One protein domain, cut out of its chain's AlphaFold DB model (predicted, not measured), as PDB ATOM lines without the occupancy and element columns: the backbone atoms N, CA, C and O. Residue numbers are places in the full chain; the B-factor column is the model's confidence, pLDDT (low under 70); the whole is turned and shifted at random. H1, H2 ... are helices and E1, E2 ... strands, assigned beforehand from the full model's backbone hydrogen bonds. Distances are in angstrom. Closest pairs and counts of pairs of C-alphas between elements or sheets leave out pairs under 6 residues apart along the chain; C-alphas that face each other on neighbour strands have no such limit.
ATOM      1  N   ILE A  23      12.978   0.808  18.803       49.00
ATOM      2  CA  ILE A  23      12.610   0.414  17.430       49.00
ATOM      3  C   ILE A  23      11.358  -0.481  17.429       49.00
ATOM      4  O   ILE A  23      10.460  -0.271  16.617       49.00
ATOM      5  N   PHE A  24      11.246  -1.423  18.373       49.47
ATOM      6  CA  PHE A  24      10.026  -2.223  18.526       49.47
ATOM      7  C   PHE A  24       8.830  -1.370  18.977       49.47
ATOM      8  O   PHE A  24       7.756  -1.479  18.383       49.47
ATOM      9  N   GLY A  25       9.025  -0.470  19.949       50.94
ATOM     10  CA  GLY A  25       7.950   0.358  20.505       50.94
ATOM     11  C   GLY A  25       7.251   1.263  19.482       50.94
ATOM     12  O   GLY A  25       6.025   1.333  19.474       50.94
ATOM     13  N   VAL A  26       7.998   1.919  18.586       49.50
ATOM     14  CA  VAL A  26       7.405   2.830  17.583       49.50
ATOM     15  C   VAL A  26       6.738   2.063  16.433       49.50
ATOM     16  O   VAL A  26       5.677   2.461  15.955       49.50
ATOM     17  N   VAL A  27       7.311   0.933  16.004       53.19
ATOM     18  CA  VAL A  27       6.782   0.148  14.873       53.19
ATOM     19  C   VAL A  27       5.515  -0.636  15.252       53.19
ATOM     20  O   VAL A  27       4.610  -0.787  14.432       53.19
ATOM     21  N   GLN A  28       5.388  -1.106  16.498       56.75
ATOM     22  CA  GLN A  28       4.257  -1.949  16.920       56.75
ATOM     23  C   GLN A  28       2.916  -1.207  17.048       56.75
ATOM     24  O   GLN A  28       1.864  -1.814  16.829       56.75
ATOM     25  N   VAL A  29       2.919   0.091  17.369       59.97
ATOM     26  CA  VAL A  29       1.676   0.857  17.594       59.97
ATOM     27  C   VAL A  29       0.866   1.045  16.304       59.97
ATOM     28  O   VAL A  29      -0.363   1.051  16.360       59.97
ATOM     29  N   HIS A  30       1.533   1.137  15.149       71.38
ATOM     30  CA  HIS A  30       0.902   1.438  13.857       71.38
ATOM     31  C   HIS A  30       0.580   0.213  12.988       71.38
ATOM     32  O   HIS A  30      -0.121   0.349  11.987       71.38
ATOM     33  N   LEU A  31       1.063  -0.979  13.348       82.44
ATOM     34  CA  LEU A  31       0.786  -2.199  12.585       82.44
ATOM     35  C   LEU A  31      -0.597  -2.801  12.920       82.44
ATOM     36  O   LEU A  31      -1.008  -2.787  14.089       82.44
ATOM     37  N   PRO A  32      -1.296  -3.400  11.934       87.69
ATOM     38  CA  PRO A  32      -2.447  -4.267  12.182       87.69
ATOM     39  C   PRO A  32      -2.106  -5.415  13.141       87.69
ATOM     40  O   PRO A  32      -0.945  -5.824  13.262       87.69
ATOM     41  N   LEU A  33      -3.120  -5.941  13.833       83.56
ATOM     42  CA  LEU A  33      -2.943  -7.029  14.799       83.56
ATOM     43  C   LEU A  33      -2.374  -8.279  14.118       83.56
ATOM     44  O   LEU A  33      -1.452  -8.900  14.631       83.56
ATOM     45  N   GLU A  34      -2.878  -8.592  12.934       86.88
ATOM     46  CA  GLU A  34      -2.516  -9.746  12.118       86.88
ATOM     47  C   GLU A  34      -1.021  -9.703  11.771       86.88
ATOM     48  O   GLU A  34      -0.299 -10.682  11.955       86.88
ATOM     49  N   THR A  35      -0.522  -8.534  11.356       87.56
ATOM     50  CA  THR A  35       0.900  -8.328  11.051       87.56
ATOM     51  C   THR A  35       1.768  -8.418  12.307       87.56
ATOM     52  O   THR A  35       2.842  -9.018  12.255       87.56
ATOM     53  N   ARG A  36       1.313  -7.875  13.449       85.94
ATOM     54  CA  ARG A  36       2.029  -8.033  14.727       85.94
ATOM     55  C   ARG A  36       2.119  -9.491  15.157       85.94
ATOM     56  O   ARG A  36       3.204  -9.920  15.534       85.94
ATOM     57  N   LEU A  37       1.028 -10.252  15.072       84.44
ATOM     58  CA  LEU A  37       1.014 -11.670  15.437       84.44
ATOM     59  C   LEU A  37       1.998 -12.475  14.581       84.44
ATOM     60  O   LEU A  37       2.793 -13.216  15.149       84.44
ATOM     61  N   VAL A  38       2.053 -12.251  13.262       87.12
ATOM     62  CA  VAL A  38       3.055 -12.894  12.384       87.12
ATOM     63  C   VAL A  38       4.492 -12.520  12.781       87.12
ATOM     64  O   VAL A  38       5.354 -13.394  12.863       87.12
ATOM     65  N   ILE A  39       4.767 -11.246  13.085       87.19
ATOM     66  CA  ILE A  39       6.092 -10.817  13.575       87.19
ATOM     67  C   ILE A  39       6.427 -11.504  14.907       87.19
ATOM     68  O   ILE A  39       7.555 -11.957  15.106       87.19
ATOM     69  N   PHE A  40       5.459 -11.624  15.816       86.75
ATOM     70  CA  PHE A  40       5.651 -12.290  17.099       86.75
ATOM     71  C   PHE A  40       5.814 -13.806  16.968       86.75
ATOM     72  O   PHE A  40       6.652 -14.364  17.665       86.75
ATOM     73  N   GLU A  41       5.125 -14.480  16.050       85.38
ATOM     74  CA  GLU A  41       5.336 -15.909  15.771       85.38
ATOM     75  C   GLU A  41       6.745 -16.229  15.251       85.38
ATOM     76  O   GLU A  41       7.218 -17.357  15.434       85.38
ATOM     77  N   LEU A  42       7.402 -15.254  14.613       85.25
ATOM     78  CA  LEU A  42       8.791 -15.334  14.150       85.25
ATOM     79  C   LEU A  42       9.802 -14.926  15.237       85.25
ATOM     80  O   LEU A  42      10.894 -15.485  15.291       85.25
ATOM     81  N   ALA A  43       9.455 -13.962  16.096       85.19
ATOM     82  CA  ALA A  43      10.334 -13.437  17.147       85.19
ATOM     83  C   ALA A  43      10.275 -14.221  18.474       85.19
ATOM     84  O   ALA A  43      11.198 -14.137  19.285       85.19
ATOM     85  N   VAL A  44       9.189 -14.955  18.730       85.56
ATOM     86  CA  VAL A  44       9.029 -15.785  19.929       85.56
ATOM     87  C   VAL A  44       9.901 -17.041  19.809       85.56
ATOM     88  O   VAL A  44       9.746 -17.792  18.842       85.56
ATOM     89  N   PRO A  45      10.798 -17.315  20.781       82.81
ATOM     90  CA  PRO A  45      11.635 -18.504  20.735       82.81
ATOM     91  C   PRO A  45      10.779 -19.771  20.804       82.81
ATOM     92  O   PRO A  45       9.805 -19.856  21.561       82.81
ATOM     93  N   ARG A  46      11.173 -20.752  19.987       84.12
ATOM     94  CA  ARG A  46      10.577 -22.087  19.908       84.12
ATOM     95  C   ARG A  46      11.584 -23.087  20.461       84.12
ATOM     96  O   ARG A  46      12.349 -23.697  19.717       84.12
ATOM     97  N   GLU A  47      11.621 -23.191  21.778       76.75
ATOM     98  CA  GLU A  47      12.410 -24.193  22.485       76.75
ATOM     99  C   GLU A  47      11.651 -25.525  22.464       76.75
ATOM    100  O   GLU A  47      10.434 -25.577  22.649       76.75
ATOM    101  N   SER A  48      12.363 -26.627  22.217       71.06
ATOM    102  CA  SER A  48      11.742 -27.955  22.166       71.06
ATOM    103  C   SER A  48      11.185 -28.380  23.527       71.06
ATOM    104  O   SER A  48      10.130 -29.013  23.573       71.06
ATOM    105  N   LEU A  49      11.876 -28.024  24.617       82.75
ATOM    106  CA  LEU A  49      11.493 -28.273  26.008       82.75
ATOM    107  C   LEU A  49      12.037 -27.149  26.912       82.75
ATOM    108  O   LEU A  49      13.250 -26.966  26.996       82.75
ATOM    109  N   ILE A  50      11.159 -26.444  27.629       88.94
ATOM    110  CA  ILE A  50      11.509 -25.395  28.599       88.94
ATOM    111  C   ILE A  50      11.441 -25.965  30.016       88.94
ATOM    112  O   ILE A  50      10.354 -26.239  30.529       88.94
ATOM    113  N   ALA A  51      12.589 -26.103  30.677       88.44
ATOM    114  CA  ALA A  51      12.650 -26.599  32.048       88.44
ATOM    115  C   ALA A  51      12.168 -25.546  33.065       88.44
ATOM    116  O   ALA A  51      12.731 -24.453  33.180       88.44
ATOM    117  N   ILE A  52      11.154 -25.897  33.857       88.00
ATOM    118  CA  ILE A  52      10.700 -25.119  35.012       88.00
ATOM    119  C   ILE A  52      11.435 -25.620  36.254       88.00
ATOM    120  O   ILE A  52      11.220 -26.732  36.731       88.00
ATOM    121  N   THR A  53      12.282 -24.758  36.807       85.81
ATOM    122  CA  THR A  53      13.020 -25.007  38.053       85.81
ATOM    123  C   THR A  53      12.234 -24.482  39.268       85.81
ATOM    124  O   THR A  53      11.274 -23.721  39.100       85.81
ATOM    125  N   PRO A  54      12.666 -24.749  40.520       79.88
ATOM    126  CA  PRO A  54      12.115 -24.073  41.698       79.88
ATOM    127  C   PRO A  54      12.178 -22.536  41.622       79.88
ATOM    128  O   PRO A  54      11.348 -21.856  42.230       79.88
ATOM    129  N   ARG A  55      13.137 -21.974  40.868       82.69
ATOM    130  CA  ARG A  55      13.292 -20.526  40.624       82.69
ATOM    131  C   ARG A  55      12.430 -20.011  39.456       82.69
ATOM    132  O   ARG A  55      12.472 -18.822  39.164       82.69
ATOM    133  N   GLY A  56      11.647 -20.878  38.810       83.00
ATOM    134  CA  GLY A  56      10.931 -20.600  37.565       83.00
ATOM    135  C   GLY A  56      11.739 -21.008  36.329       83.00
ATOM    136  O   GLY A  56      12.603 -21.884  36.402       83.00
ATOM    137  N   PHE A  57      11.453 -20.367  35.200       86.12
ATOM    138  CA  PHE A  57      12.185 -20.500  33.937       86.12
ATOM    139  C   PHE A  57      12.677 -19.114  33.486       86.12
ATOM    140  O   PHE A  57      12.152 -18.091  33.934       86.12
ATOM    141  N   GLY A  58      13.687 -19.066  32.613       84.38
ATOM    142  CA  GLY A  58      14.173 -17.805  32.049       84.38
ATOM    143  C   GLY A  58      13.109 -17.169  31.156       84.38
ATOM    144  O   GLY A  58      12.699 -17.775  30.173       84.38
ATOM    145  N   ILE A  59      12.642 -15.966  31.493       83.62
ATOM    146  CA  ILE A  59      11.627 -15.257  30.701       83.62
ATOM    147  C   ILE A  59      12.307 -14.647  29.463       83.62
ATOM    148  O   ILE A  59      13.176 -13.788  29.636       83.62
ATOM    149  N   PRO A  60      11.918 -15.018  28.226       83.56
ATOM    150  CA  PRO A  60      12.490 -14.419  27.025       83.56
ATOM    151  C   PRO A  60      12.250 -12.910  26.949       83.56
ATOM    152  O   PRO A  60      11.178 -12.422  27.311       83.56
ATOM    153  N   SER A  61      13.215 -12.171  26.398       82.88
ATOM    154  CA  SER A  61      13.162 -10.706  26.255       82.88
ATOM    155  C   SER A  61      11.915 -10.205  25.514       82.88
ATOM    156  O   SER A  61      11.367  -9.165  25.871       82.88
ATOM    157  N   VAL A  62      11.401 -10.977  24.551       79.69
ATOM    158  CA  VAL A  62      10.157 -10.679  23.819       79.69
ATOM    159  C   VAL A  62       8.910 -10.626  24.725       79.69
ATOM    160  O   VAL A  62       7.966  -9.904  24.425       79.69
ATOM    161  N   LEU A  63       8.918 -11.303  25.882       79.38
ATOM    162  CA  LEU A  63       7.850 -11.217  26.892       79.38
ATOM    163  C   LEU A  63       8.049 -10.059  27.886       79.38
ATOM    164  O   LEU A  63       7.176  -9.803  28.717       79.38
ATOM    165  N   LEU A  64       9.187  -9.363  27.826       82.62
ATOM    166  CA  LEU A  64       9.497  -8.200  28.665       82.62
ATOM    167  C   LEU A  64       9.127  -6.867  27.992       82.62
ATOM    168  O   LEU A  64       9.223  -5.823  28.636       82.62
ATOM    169  N   LEU A  65       8.632  -6.910  26.747       80.31
ATOM    170  CA  LEU A  65       8.075  -5.773  26.001       80.31
ATOM    171  C   LEU A  65       6.905  -5.085  26.739       80.31
ATOM    172  O   LEU A  65       6.481  -5.513  27.820       80.31
ATOM    173  N   ASP A  66       6.379  -4.009  26.150       83.69
ATOM    174  CA  ASP A  66       5.245  -3.236  26.666       83.69
ATOM    175  C   ASP A  66       3.997  -4.099  26.949       83.69
ATOM    176  O   ASP A  66       3.874  -5.240  26.502       83.69
ATOM    177  N   ARG A  67       3.030  -3.545  27.691       81.75
ATOM    178  CA  ARG A  67       1.840  -4.279  28.157       81.75
ATOM    179  C   ARG A  67       1.037  -4.942  27.027       81.75
ATOM    180  O   ARG A  67       0.490  -6.019  27.263       81.75
ATOM    181  N   ARG A  68       0.945  -4.326  25.842       79.69
ATOM    182  CA  ARG A  68       0.176  -4.848  24.702       79.69
ATOM    183  C   ARG A  68       0.949  -5.962  24.009       79.69
ATOM    184  O   ARG A  68       0.446  -7.081  23.924       79.69
ATOM    185  N   SER A  69       2.190  -5.692  23.613       81.75
ATOM    186  CA  SER A  69       3.060  -6.683  22.966       81.75
ATOM    187  C   SER A  69       3.292  -7.902  23.856       81.75
ATOM    188  O   SER A  69       3.277  -9.032  23.378       81.75
ATOM    189  N   ARG A  70       3.414  -7.705  25.174       83.06
ATOM    190  CA  ARG A  70       3.494  -8.777  26.180       83.06
ATOM    191  C   ARG A  70       2.243  -9.654  26.236       83.06
ATOM    192  O   ARG A  70       2.365 -10.843  26.510       83.06
ATOM    193  N   ALA A  71       1.051  -9.098  26.023       80.19
ATOM    194  CA  ALA A  71      -0.183  -9.882  25.997       80.19
ATOM    195  C   ALA A  71      -0.263 -10.736  24.720       80.19
ATOM    196  O   ALA A  71      -0.502 -11.940  24.809       80.19
ATOM    197  N   GLU A  72       0.019 -10.129  23.563       82.44
ATOM    198  CA  GLU A  72       0.017 -10.793  22.250       82.44
ATOM    199  C   GLU A  72       1.095 -11.909  22.188       82.44
ATOM    200  O   GLU A  72       0.794 -13.057  21.859       82.44
ATOM    201  N   THR A  73       2.330 -11.632  22.625       84.44
ATOM    202  CA  THR A  73       3.452 -12.602  22.632       84.44
ATOM    203  C   THR A  73       3.317 -13.728  23.656       84.44
ATOM    204  O   THR A  73       3.727 -14.854  23.370       84.44
ATOM    205  N   ARG A  74       2.743 -13.470  24.843       84.38
ATOM    206  CA  ARG A  74       2.532 -14.511  25.865       84.38
ATOM    207  C   ARG A  74       1.658 -15.646  25.344       84.38
ATOM    208  O   ARG A  74       1.988 -16.802  25.587       84.38
ATOM    209  N   ALA A  75       0.567 -15.326  24.647       79.81
ATOM    210  CA  ALA A  75      -0.340 -16.336  24.110       79.81
ATOM    211  C   ALA A  75       0.399 -17.298  23.162       79.81
ATOM    212  O   ALA A  75       0.329 -18.512  23.348       79.81
ATOM    213  N   ILE A  76       1.188 -16.749  22.234       84.25
ATOM    214  CA  ILE A  76       2.011 -17.512  21.286       84.25
ATOM    215  C   ILE A  76       3.045 -18.367  22.034       84.25
ATOM    216  O   ILE A  76       3.108 -19.582  21.844       84.25
ATOM    217  N   PHE A  77       3.830 -17.762  22.934       86.94
ATOM    218  CA  PHE A  77       4.906 -18.458  23.646       86.94
ATOM    219  C   PHE A  77       4.406 -19.658  24.462       86.94
ATOM    220  O   PHE A  77       5.039 -20.714  24.425       86.94
ATOM    221  N   TYR A  78       3.263 -19.537  25.146       85.06
ATOM    222  CA  TYR A  78       2.709 -20.625  25.962       85.06
ATOM    223  C   TYR A  78       1.979 -21.714  25.170       85.06
ATOM    224  O   TYR A  78       1.838 -22.827  25.676       85.06
ATOM    225  N   GLN A  79       1.540 -21.427  23.941       83.69
ATOM    226  CA  GLN A  79       0.931 -22.422  23.051       83.69
ATOM    227  C   GLN A  79       1.972 -23.230  22.266       83.69
ATOM    228  O   GLN A  79       1.780 -24.428  22.044       83.69
ATOM    229  N   VAL A  80       3.060 -22.581  21.835       85.50
ATOM    230  CA  VAL A  80       4.084 -23.195  20.973       85.50
ATOM    231  C   VAL A  80       5.083 -24.035  21.771       85.50
ATOM    232  O   VAL A  80       5.465 -25.111  21.312       85.50
ATOM    233  N   ASN A  81       5.491 -23.581  22.959       87.19
ATOM    234  CA  ASN A  81       6.519 -24.254  23.753       87.19
ATOM    235  C   ASN A  81       5.943 -25.353  24.662       87.19
ATOM    236  O   ASN A  81       4.823 -25.252  25.171       87.19
ATOM    237  N   ILE A  82       6.743 -26.397  24.891       88.06
ATOM    238  CA  ILE A  82       6.454 -27.459  25.861       88.06
ATOM    239  C   ILE A  82       7.276 -27.190  27.117       88.06
ATOM    240  O   ILE A  82       8.489 -27.026  27.047       88.06
ATOM    241  N   PHE A  83       6.622 -27.171  28.270       88.50
ATOM    242  CA  PHE A  83       7.240 -26.943  29.567       88.50
ATOM    243  C   PHE A  83       7.448 -28.274  30.286       88.50
ATOM    244  O   PHE A  83       6.520 -29.079  30.391       88.50
ATOM    245  N   THR A  84       8.650 -28.503  30.801       89.00
ATOM    246  CA  THR A  84       8.999 -29.693  31.580       89.00
ATOM    247  C   THR A  84       9.183 -29.329  33.047       89.00
ATOM    248  O   THR A  84       9.848 -28.353  33.386       89.00
ATOM    249  N   ILE A  85       8.587 -30.119  33.938       87.88
ATOM    250  CA  ILE A  85       8.802 -30.028  35.383       87.88
ATOM    251  C   ILE A  85       9.417 -31.346  35.828       87.88
ATOM    252  O   ILE A  85       8.759 -32.382  35.741       87.88
ATOM    253  N   THR A  86      10.651 -31.306  36.321       86.88
ATOM    254  CA  THR A  86      11.285 -32.465  36.954       86.88
ATOM    255  C   THR A  86      11.074 -32.381  38.460       86.88
ATOM    256  O   THR A  86      11.458 -31.398  39.093       86.88
ATOM    257  N   VAL A  87      10.448 -33.408  39.026       85.94
ATOM    258  CA  VAL A  87      10.236 -33.574  40.466       85.94
ATOM    259  C   VAL A  87      11.187 -34.649  40.979       85.94
ATOM    260  O   VAL A  87      11.189 -35.761  40.459       85.94
ATOM    261  N   HIS A  88      11.971 -34.317  42.000       86.75
ATOM    262  CA  HIS A  88      12.860 -35.232  42.723       86.75
ATOM    263  C   HIS A  88      12.246 -35.544  44.087       86.75
ATOM    264  O   HIS A  88      11.550 -34.684  44.628       86.75
ATOM    265  N   GLY A  89      12.451 -36.750  44.625       85.00
ATOM    266  CA  GLY A  89      11.971 -37.114  45.966       85.00
ATOM    267  C   GLY A  89      10.488 -36.827  46.229       85.00
ATOM    268  O   GLY A  89      10.141 -36.459  47.342       85.00
ATOM    269  N   PHE A  90       9.619 -36.882  45.210       86.31
ATOM    270  CA  PHE A  90       8.213 -36.437  45.282       86.31
ATOM    271  C   PHE A  90       7.974 -34.977  45.754       86.31
ATOM    272  O   PHE A  90       6.846 -34.630  46.118       86.31
ATOM    273  N   ASP A  91       8.976 -34.089  45.704       88.75
ATOM    274  CA  ASP A  91       8.830 -32.682  46.098       88.75
ATOM    275  C   ASP A  91       7.840 -31.919  45.194       88.75
ATOM    276  O   ASP A  91       8.080 -31.588  44.030       88.75
ATOM    277  N   SER A  92       6.704 -31.570  45.786       89.25
ATOM    278  CA  SER A  92       5.597 -30.868  45.142       89.25
ATOM    279  C   SER A  92       5.731 -29.340  45.135       89.25
ATOM    280  O   SER A  92       4.888 -28.658  44.540       89.25
ATOM    281  N   THR A  93       6.785 -28.760  45.725       89.88
ATOM    282  CA  THR A  93       6.961 -27.297  45.813       89.88
ATOM    283  C   THR A  93       6.981 -26.617  44.441       89.88
ATOM    284  O   THR A  93       6.318 -25.588  44.251       89.88
ATOM    285  N   VAL A  94       7.682 -27.199  43.460       88.69
ATOM    286  CA  VAL A  94       7.756 -26.684  42.080       88.69
ATOM    287  C   VAL A  94       6.384 -26.742  41.405       88.69
ATOM    288  O   VAL A  94       5.978 -25.793  40.733       88.69
ATOM    289  N   LEU A  95       5.614 -27.804  41.662       89.81
ATOM    290  CA  LEU A  95       4.263 -27.981  41.130       89.81
ATOM    291  C   LEU A  95       3.259 -26.989  41.729       89.81
ATOM    292  O   LEU A  95       2.431 -26.444  41.001       89.81
ATOM    293  N   VAL A  96       3.341 -26.660  43.021       89.88
ATOM    294  CA  VAL A  96       2.497 -25.589  43.587       89.88
ATOM    295  C   VAL A  96       2.841 -24.234  42.970       89.88
ATOM    296  O   VAL A  96       1.933 -23.471  42.626       89.88
ATOM    297  N   ARG A  97       4.132 -23.933  42.762       88.12
ATOM    298  CA  ARG A  97       4.568 -22.693  42.092       88.12
ATOM    299  C   ARG A  97       4.050 -22.623  40.654       88.12
ATOM    300  O   ARG A  97       3.416 -21.632  40.290       88.12
ATOM    301  N   ALA A  98       4.218 -23.689  39.874       86.31
ATOM    302  CA  ALA A  98       3.714 -23.769  38.505       86.31
ATOM    303  C   ALA A  98       2.171 -23.696  38.433       86.31
ATOM    304  O   ALA A  98       1.628 -23.063  37.530       86.31
ATOM    305  N   SER A  99       1.440 -24.256  39.405       87.38
ATOM    306  CA  SER A  99      -0.031 -24.189  39.439       87.38
ATOM    307  C   SER A  99      -0.538 -22.781  39.754       87.38
ATOM    308  O   SER A  99      -1.504 -22.323  39.139       87.38
ATOM    309  N   ARG A 100       0.128 -22.057  40.667       86.94
ATOM    310  CA  ARG A 100      -0.144 -20.629  40.917       86.94
ATOM    311  C   ARG A 100       0.136 -19.785  39.675       86.94
ATOM    312  O   ARG A 100      -0.673 -18.928  39.332       86.94
ATOM    313  N   TRP A 101       1.240 -20.063  38.986       83.50
ATOM    314  CA  TRP A 101       1.614 -19.388  37.748       83.50
ATOM    315  C   TRP A 101       0.560 -19.560  36.643       83.50
ATOM    316  O   TRP A 101       0.096 -18.557  36.107       83.50
ATOM    317  N   ILE A 102       0.088 -20.786  36.372       80.62
ATOM    318  CA  ILE A 102      -0.994 -21.018  35.393       80.62
ATOM    319  C   ILE A 102      -2.275 -20.270  35.779       80.62
ATOM    320  O   ILE A 102      -2.888 -19.629  34.928       80.62
ATOM    321  N   ARG A 103      -2.669 -20.284  37.060       82.56
ATOM    322  CA  ARG A 103      -3.846 -19.524  37.521       82.56
ATOM    323  C   ARG A 103      -3.687 -18.029  37.266       82.56
ATOM    324  O   ARG A 103      -4.615 -17.412  36.763       82.56
ATOM    325  N   ALA A 104      -2.509 -17.469  37.541       79.62
ATOM    326  CA  ALA A 104      -2.213 -16.063  37.279       79.62
ATOM    327  C   ALA A 104      -2.210 -15.709  35.777       79.62
ATOM    328  O   ALA A 104      -2.516 -14.573  35.427       79.62
ATOM    329  N   MET A 105      -1.896 -16.656  34.883       74.50
ATOM    330  CA  MET A 105      -2.037 -16.455  33.433       74.50
ATOM    331  C   MET A 105      -3.501 -16.485  32.980       74.50
ATOM    332  O   MET A 105      -3.903 -15.668  32.155       74.50
ATOM    333  N   ASN A 106      -4.306 -17.387  33.542       71.31
ATOM    334  CA  ASN A 106      -5.697 -17.572  33.128       71.31
ATOM    335  C   ASN A 106      -6.658 -16.545  33.761       71.31
ATOM    336  O   ASN A 106      -7.722 -16.286  33.206       71.31
ATOM    337  N   ALA A 107      -6.281 -15.917  34.881       68.56
ATOM    338  CA  ALA A 107      -7.120 -14.986  35.650       68.56
ATOM    339  C   ALA A 107      -7.548 -13.693  34.917       68.56
ATOM    340  O   ALA A 107      -8.362 -12.948  35.455       68.56
ATOM    341  N   GLY A 108      -7.017 -13.407  33.722       59.03
ATOM    342  CA  GLY A 108      -7.369 -12.221  32.926       59.03
ATOM    343  C   GLY A 108      -7.807 -12.502  31.484       59.03
ATOM    344  O   GLY A 108      -8.070 -11.555  30.747       59.03
ATOM    345  N   THR A 109      -7.875 -13.769  31.059       57.44
ATOM    346  CA  THR A 109      -8.168 -14.136  29.661       57.44
ATOM    347  C   THR A 109      -8.820 -15.522  29.586       57.44
ATOM    348  O   THR A 109      -8.133 -16.512  29.840       57.44
ATOM    349  N   PRO A 110     -10.095 -15.638  29.161       51.91
ATOM    350  CA  PRO A 110     -10.841 -16.902  29.197       51.91
ATOM    351  C   PRO A 110     -10.410 -17.944  28.145       51.91
ATOM    352  O   PRO A 110     -10.993 -19.023  28.092       51.91
ATOM    353  N   ALA A 111      -9.420 -17.635  27.299       51.72
ATOM    354  CA  ALA A 111      -9.059 -18.428  26.118       51.72
ATOM    355  C   ALA A 111      -7.580 -18.860  26.043       51.72
ATOM    356  O   ALA A 111      -7.175 -19.471  25.053       51.72
ATOM    357  N   VAL A 112      -6.756 -18.583  27.064       56.03
ATOM    358  CA  VAL A 112      -5.399 -19.157  27.115       56.03
ATOM    359  C   VAL A 112      -5.531 -20.640  27.464       56.03
ATOM    360  O   VAL A 112      -5.723 -21.009  28.624       56.03
ATOM    361  N   GLN A 113      -5.466 -21.495  26.438       64.25
ATOM    362  CA  GLN A 113      -5.321 -22.942  26.610       64.25
ATOM    363  C   GLN A 113      -4.144 -23.219  27.553       64.25
ATOM    364  O   GLN A 113      -3.129 -22.521  27.487       64.25
ATOM    365  N   MET A 114      -4.270 -24.220  28.435       67.94
ATOM    366  CA  MET A 114      -3.175 -24.562  29.350       67.94
ATOM    367  C   MET A 114      -1.879 -24.790  28.558       67.94
ATOM    368  O   MET A 114      -1.920 -25.496  27.545       67.94
ATOM    369  N   PRO A 115      -0.734 -24.247  29.021       76.69
ATOM    370  CA  PRO A 115       0.548 -24.531  28.398       76.69
ATOM    371  C   PRO A 115       0.791 -26.040  28.380       76.69
ATOM    372  O   PRO A 115       0.415 -26.752  29.319       76.69
ATOM    373  N   ARG A 116       1.432 -26.528  27.317       82.75
ATOM    374  CA  ARG A 116       1.769 -27.948  27.174       82.75
ATOM    375  C   ARG A 116       2.781 -28.321  28.253       82.75
ATOM    376  O   ARG A 116       3.946 -27.965  28.151       82.75
ATOM    377  N   MET A 117       2.317 -28.998  29.298       83.81
ATOM    378  CA  MET A 117       3.101 -29.337  30.486       83.81
ATOM    379  C   MET A 117       3.397 -30.832  30.535       83.81
ATOM    380  O   MET A 117       2.479 -31.649  30.478       83.81
ATOM    381  N   HIS A 118       4.664 -31.182  30.720       84.50
ATOM    382  CA  HIS A 118       5.113 -32.533  31.028       84.50
ATOM    383  C   HIS A 118       5.722 -32.559  32.433       84.50
ATOM    384  O   HIS A 118       6.696 -31.857  32.699       84.50
ATOM    385  N   VAL A 119       5.154 -33.357  33.338       82.12
ATOM    386  CA  VAL A 119       5.699 -33.550  34.690       82.12
ATOM    387  C   VAL A 119       6.402 -34.898  34.739       82.12
ATOM    388  O   VAL A 119       5.752 -35.935  34.652       82.12
ATOM    389  N   GLN A 120       7.719 -34.885  34.897       81.31
ATOM    390  CA  GLN A 120       8.528 -36.082  35.088       81.31
ATOM    391  C   GLN A 120       8.870 -36.221  36.572       81.31
ATOM    392  O   GLN A 120       9.311 -35.261  37.200       81.31
ATOM    393  N   THR A 121       8.699 -37.418  37.133       76.44
ATOM    394  CA  THR A 121       9.099 -37.707  38.520       76.44
ATOM    395  C   THR A 121      10.306 -38.641  38.516       76.44
ATOM    396  O   THR A 121      10.209 -39.781  38.051       76.44
ATOM    397  N   VAL A 122      11.442 -38.149  39.008       77.19
ATOM    398  CA  VAL A 122      12.654 -38.936  39.266       77.19
ATOM    399  C   VAL A 122      12.422 -39.750  40.537       77.19
ATOM    400  O   VAL A 122      11.899 -39.231  41.522       77.19
ATOM    401  N   TYR A 123      12.745 -41.041  40.487       69.19
ATOM    402  CA  TYR A 123      12.443 -41.956  41.580       69.19
ATOM    403  C   TYR A 123      13.491 -41.881  42.690       69.19
ATOM    404  O   TYR A 123      14.572 -42.451  42.580       69.19
ATOM    405  N   GLU A 124      13.094 -41.220  43.766       73.56
ATOM    406  CA  GLU A 124      13.649 -41.310  45.113       73.56
ATOM    407  C   GLU A 124      12.408 -41.411  46.015       73.56
ATOM    408  O   GLU A 124      11.536 -40.535  45.947       73.56
ATOM    409  N   LEU A 125      12.229 -42.513  46.754       73.94
ATOM    410  CA  LEU A 125      10.994 -42.716  47.517       73.94
ATOM    411  C   LEU A 125      11.056 -41.982  48.856       73.94
ATOM    412  O   LEU A 125      11.581 -42.482  49.841       73.94
ATOM    413  N   ASP A 126      10.454 -40.799  48.881       81.12
ATOM    414  CA  ASP A 126      10.145 -40.063  50.101       81.12
ATOM    415  C   ASP A 126       8.622 -40.100  50.322       81.12
ATOM    416  O   ASP A 126       7.837 -39.485  49.587       81.12
ATOM    417  N   LEU A 127       8.199 -40.886  51.316       80.56
ATOM    418  CA  LEU A 127       6.790 -41.075  51.665       80.56
ATOM    419  C   LEU A 127       6.154 -39.804  52.252       80.56
ATOM    420  O   LEU A 127       4.959 -39.578  52.036       80.56
ATOM    421  N   ASP A 128       6.927 -38.955  52.933       85.50
ATOM    422  CA  ASP A 128       6.442 -37.710  53.533       85.50
ATOM    423  C   ASP A 128       6.213 -36.635  52.462       85.50
ATOM    424  O   ASP A 128       5.181 -35.948  52.472       85.50
ATOM    425  N   ASN A 129       7.099 -36.544  51.467       89.06
ATOM    426  CA  ASN A 129       6.901 -35.694  50.292       89.06
ATOM    427  C   ASN A 129       5.759 -36.203  49.406       89.06
ATOM    428  O   ASN A 129       4.925 -35.400  48.975       89.06
ATOM    429  N   LEU A 130       5.641 -37.521  49.193       87.56
ATOM    430  CA  LEU A 130       4.506 -38.122  48.480       87.56
ATOM    431  C   LEU A 130       3.176 -37.795  49.178       87.56
ATOM    432  O   LEU A 130       2.240 -37.313  48.535       87.56
ATOM    433  N   LEU A 131       3.089 -37.987  50.498       88.81
ATOM    434  CA  LEU A 131       1.920 -37.609  51.302       88.81
ATOM    435  C   LEU A 131       1.629 -36.107  51.236       88.81
ATOM    436  O   LEU A 131       0.467 -35.702  51.115       88.81
ATOM    437  N   THR A 132       2.670 -35.278  51.276       91.75
ATOM    438  CA  THR A 132       2.565 -33.821  51.157       91.75
ATOM    439  C   THR A 132       2.024 -33.410  49.788       91.75
ATOM    440  O   THR A 132       1.105 -32.588  49.721       91.75
ATOM    441  N   TRP A 133       2.491 -34.028  48.701       91.56
ATOM    442  CA  TRP A 133       1.970 -33.815  47.349       91.56
ATOM    443  C   TRP A 133       0.499 -34.238  47.254       91.56
ATOM    444  O   TRP A 133      -0.340 -33.446  46.818       91.56
ATOM    445  N   VAL A 134       0.139 -35.431  47.736       91.44
ATOM    446  CA  VAL A 134      -1.256 -35.914  47.746       91.44
ATOM    447  C   VAL A 134      -2.164 -34.958  48.525       91.44
ATOM    448  O   VAL A 134      -3.246 -34.617  48.045       91.44
ATOM    449  N   ARG A 135      -1.714 -34.448  49.680       93.00
ATOM    450  CA  ARG A 135      -2.431 -33.436  50.474       93.00
ATOM    451  C   ARG A 135      -2.606 -32.119  49.714       93.00
ATOM    452  O   ARG A 135      -3.687 -31.536  49.739       93.00
ATOM    453  N   GLN A 136      -1.574 -31.643  49.022       93.19
ATOM    454  CA  GLN A 136      -1.653 -30.428  48.204       93.19
ATOM    455  C   GLN A 136      -2.555 -30.610  46.972       93.19
ATOM    456  O   GLN A 136      -3.238 -29.668  46.566       93.19
ATOM    457  N   TYR A 137      -2.595 -31.807  46.386       91.88
ATOM    458  CA  TYR A 137      -3.467 -32.151  45.261       91.88
ATOM    459  C   TYR A 137      -4.934 -32.317  45.695       91.88
ATOM    460  O   TYR A 137      -5.843 -31.840  45.006       91.88
ATOM    461  N   HIS A 138      -5.173 -32.913  46.868       92.81
ATOM    462  CA  HIS A 138      -6.470 -32.920  47.557       92.81
ATOM    463  C   HIS A 138      -6.966 -31.489  47.782       92.81
ATOM    464  O   HIS A 138      -8.031 -31.134  47.287       92.81
ATOM    465  N   ALA A 139      -6.144 -30.629  48.390       91.69
ATOM    466  CA  ALA A 139      -6.462 -29.221  48.630       91.69
ATOM    467  C   ALA A 139      -6.553 -28.355  47.353       91.69
ATOM    468  O   ALA A 139      -6.793 -27.151  47.441       91.69
ATOM    469  N   GLY A 140      -6.326 -28.921  46.161       88.88
ATOM    470  CA  GLY A 140      -6.361 -28.182  44.899       88.88
ATOM    471  C   GLY A 140      -5.282 -27.099  44.793       88.88
ATOM    472  O   GLY A 140      -5.460 -26.124  44.064       88.88
ATOM    473  N   LEU A 141      -4.158 -27.234  45.501       89.44
ATOM    474  CA  LEU A 141      -3.006 -26.325  45.410       89.44
ATOM    475  C   LEU A 141      -2.117 -26.646  44.202       89.44
ATOM    476  O   LEU A 141      -1.566 -25.731  43.593       89.44
ATOM    477  N   THR A 142      -2.043 -27.925  43.825       87.19
ATOM    478  CA  THR A 142      -1.453 -28.397  42.567       87.19
ATOM    479  C   THR A 142      -2.517 -29.046  41.679       87.19
ATOM    480  O   THR A 142      -3.443 -29.695  42.171       87.19
ATOM    481  N   LEU A 143      -2.401 -28.843  40.366       83.19
ATOM    482  CA  LEU A 143      -3.232 -29.481  39.339       83.19
ATOM    483  C   LEU A 143      -2.695 -30.855  38.906       83.19
ATOM    484  O   LEU A 143      -3.405 -31.596  38.229       83.19
ATOM    485  N   TRP A 144      -1.465 -31.199  39.291       85.56
ATOM    486  CA  TRP A 144      -0.756 -32.375  38.790       85.56
ATOM    487  C   TRP A 144      -0.714 -33.512  39.803       85.56
ATOM    488  O   TRP A 144      -0.311 -33.316  40.952       85.56
ATOM    489  N   ALA A 145      -1.077 -34.702  39.331       82.19
ATOM    490  CA  ALA A 145      -0.602 -35.967  39.872       82.19
ATOM    491  C   ALA A 145       0.733 -36.342  39.183       82.19
ATOM    492  O   ALA A 145       1.029 -35.796  38.111       82.19
ATOM    493  N   PRO A 146       1.542 -37.247  39.758       75.38
ATOM    494  CA  PRO A 146       2.779 -37.708  39.138       75.38
ATOM    495  C   PRO A 146       2.490 -38.332  37.768       75.38
ATOM    496  O   PRO A 146       1.683 -39.250  37.664       75.38
ATOM    497  N   SER A 147       3.124 -37.832  36.705       64.38
ATOM    498  CA  SER A 147       3.022 -38.433  35.365       64.38
ATOM    499  C   SER A 147       4.239 -39.321  35.105       64.38
ATOM    500  O   SER A 147       5.317 -39.021  35.616       64.38
ATOM    501  N   ASN A 148       4.060 -40.400  34.326       54.66
ATOM    502  CA  ASN A 148       5.106 -41.340  33.885       54.66
ATOM    503  C   ASN A 148       6.253 -41.505  34.891       54.66
ATOM    504  O   ASN A 148       7.402 -41.154  34.625       54.66
ATOM    505  N   LEU A 149       5.909 -42.033  36.065       55.94
ATOM    506  CA  LEU A 149       6.875 -42.307  37.118       55.94
ATOM    507  C   LEU A 149       8.003 -43.209  36.587       55.94
ATOM    508  O   LEU A 149       7.737 -44.157  35.826       55.94
ATOM    509  N   LEU A 150       9.206 -43.017  37.149       53.88
ATOM    510  CA  LEU A 150      10.362 -43.920  37.024       53.88
ATOM    511  C   LEU A 150      10.948 -43.920  35.585       53.88
ATOM    512  O   LEU A 150      10.263 -43.545  34.643       53.88
ATOM    513  N   ILE A 151      12.175 -44.326  35.242       53.97
ATOM    514  CA  ILE A 151      13.419 -44.620  35.982       53.97
ATOM    515  C   ILE A 151      13.315 -45.658  37.110       53.97
ATOM    516  O   ILE A 151      13.708 -45.405  38.239       53.97
ATOM    517  N   MET A 152      12.775 -46.834  36.783       54.12
ATOM    518  CA  MET A 152      12.869 -48.087  37.556       54.12
ATOM    519  C   MET A 152      12.708 -49.274  36.588       54.12
ATOM    520  O   MET A 152      12.239 -49.070  35.459       54.12
ATOM    521  N   PRO A 153      13.056 -50.508  37.001       55.91
ATOM    522  CA  PRO A 153      12.803 -51.713  36.217       55.91
ATOM    523  C   PRO A 153      11.345 -51.835  35.750       55.91
ATOM    524  O   PRO A 153      10.398 -51.610  36.507       55.91
TER     525      PRO A 153
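What this domain is: This is residues 23 to 153 of the 259 residues of an uncharacterized protein of Rachicladosporium sp. CCFEE 5018 (UniProt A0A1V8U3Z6). A small wall of three side-by-side parallel strands, in the order E1 E2 E3, has helix H5 over one face; helices H1, H2, H3 and H4 gather beyond the end where the strands begin, and H6 lies beyond the other end. The outline is elongated, spanning 57 by 30 by 21 A, and the whole is loose, with a radius of gyration of the C-alphas of 17.6 A. The printed part has 131 residues, with six named helices and three named strands along the chain as H1 H2 E1 H3 H4 E2 H5 E3 H6; the class is mostly helix.

Where its parts are: In the sheet, E1 is residues 50 to 52, E2 residues 82 to 87, 16.3 A long, and E3 residues 116 to 121, 16.7 A long. C-alpha 82 stands at (6.454, -27.459, 25.861). H5 is residues 93 to 106 and H4 residues 67 to 80, each 20.4 A long. H1 is residues 23 to 30, beginning at C-alpha 23 at (12.610, 0.414, 17.430); H2 is residues 33 to 43, 14.9 A long; H3 is residues 61 to 64. H6, residues 127 to 138, 16.1 A long, ends at C-alpha 138 at (-6.470, -32.920, 47.557).

How they stand to each other: Inner strand E2 is parallel to E1 at 36 degrees, with N 52 and O 84 within hydrogen-bond range at 2.8 A, and to E3 at 20 degrees, with N 85 and O 118 at 2.9 A. E1, H3, H4, E2 and E2, H5, E3 are strand-helix-strand units, parallel neighbour strands joined through helices, each with a right-handed crossover. H5 is on the sheet at a height of 10.2 A; its closest C-alphas to E2 are Val 94 and Val 87, 7.5 A apart. H6 is close to H5 but not clearly touching, the closest C-alphas being Gln 136 and Val 96, 7.9 A, at a shallow tilt of 18 degrees, the same way. H4 touches H2 with residues 72 to 76 alone, C-alphas of Thr 73 and Phe 40 closest at 6.0 A, at a steep tilt of 58 degrees. H4 touches H3 with residues 69 to 74 alone, C-alphas of Arg 70 and Leu 63 closest at 5.0 A. H1 is close to H2 but not clearly touching, the closest C-alphas being Gln 28 and Arg 36, 6.8 A. H4 and H5 are apart. Every O i to N i+4 pair is within range in H2, H5 and H6; H1 has 2 of 4, H4 8 of 10, and H3 is too short for one.

The domain as a whole: The C-alphas farthest apart, of His 30 and Pro 153, are 58.9 A apart. The printed part has no cut, and no link is long. Residues 139 to 153 hold no named element. Mean pLDDT of the printed part is 79.6; residues 23 to 29, 107 to 114, 123 and 147 to 153 are under 70.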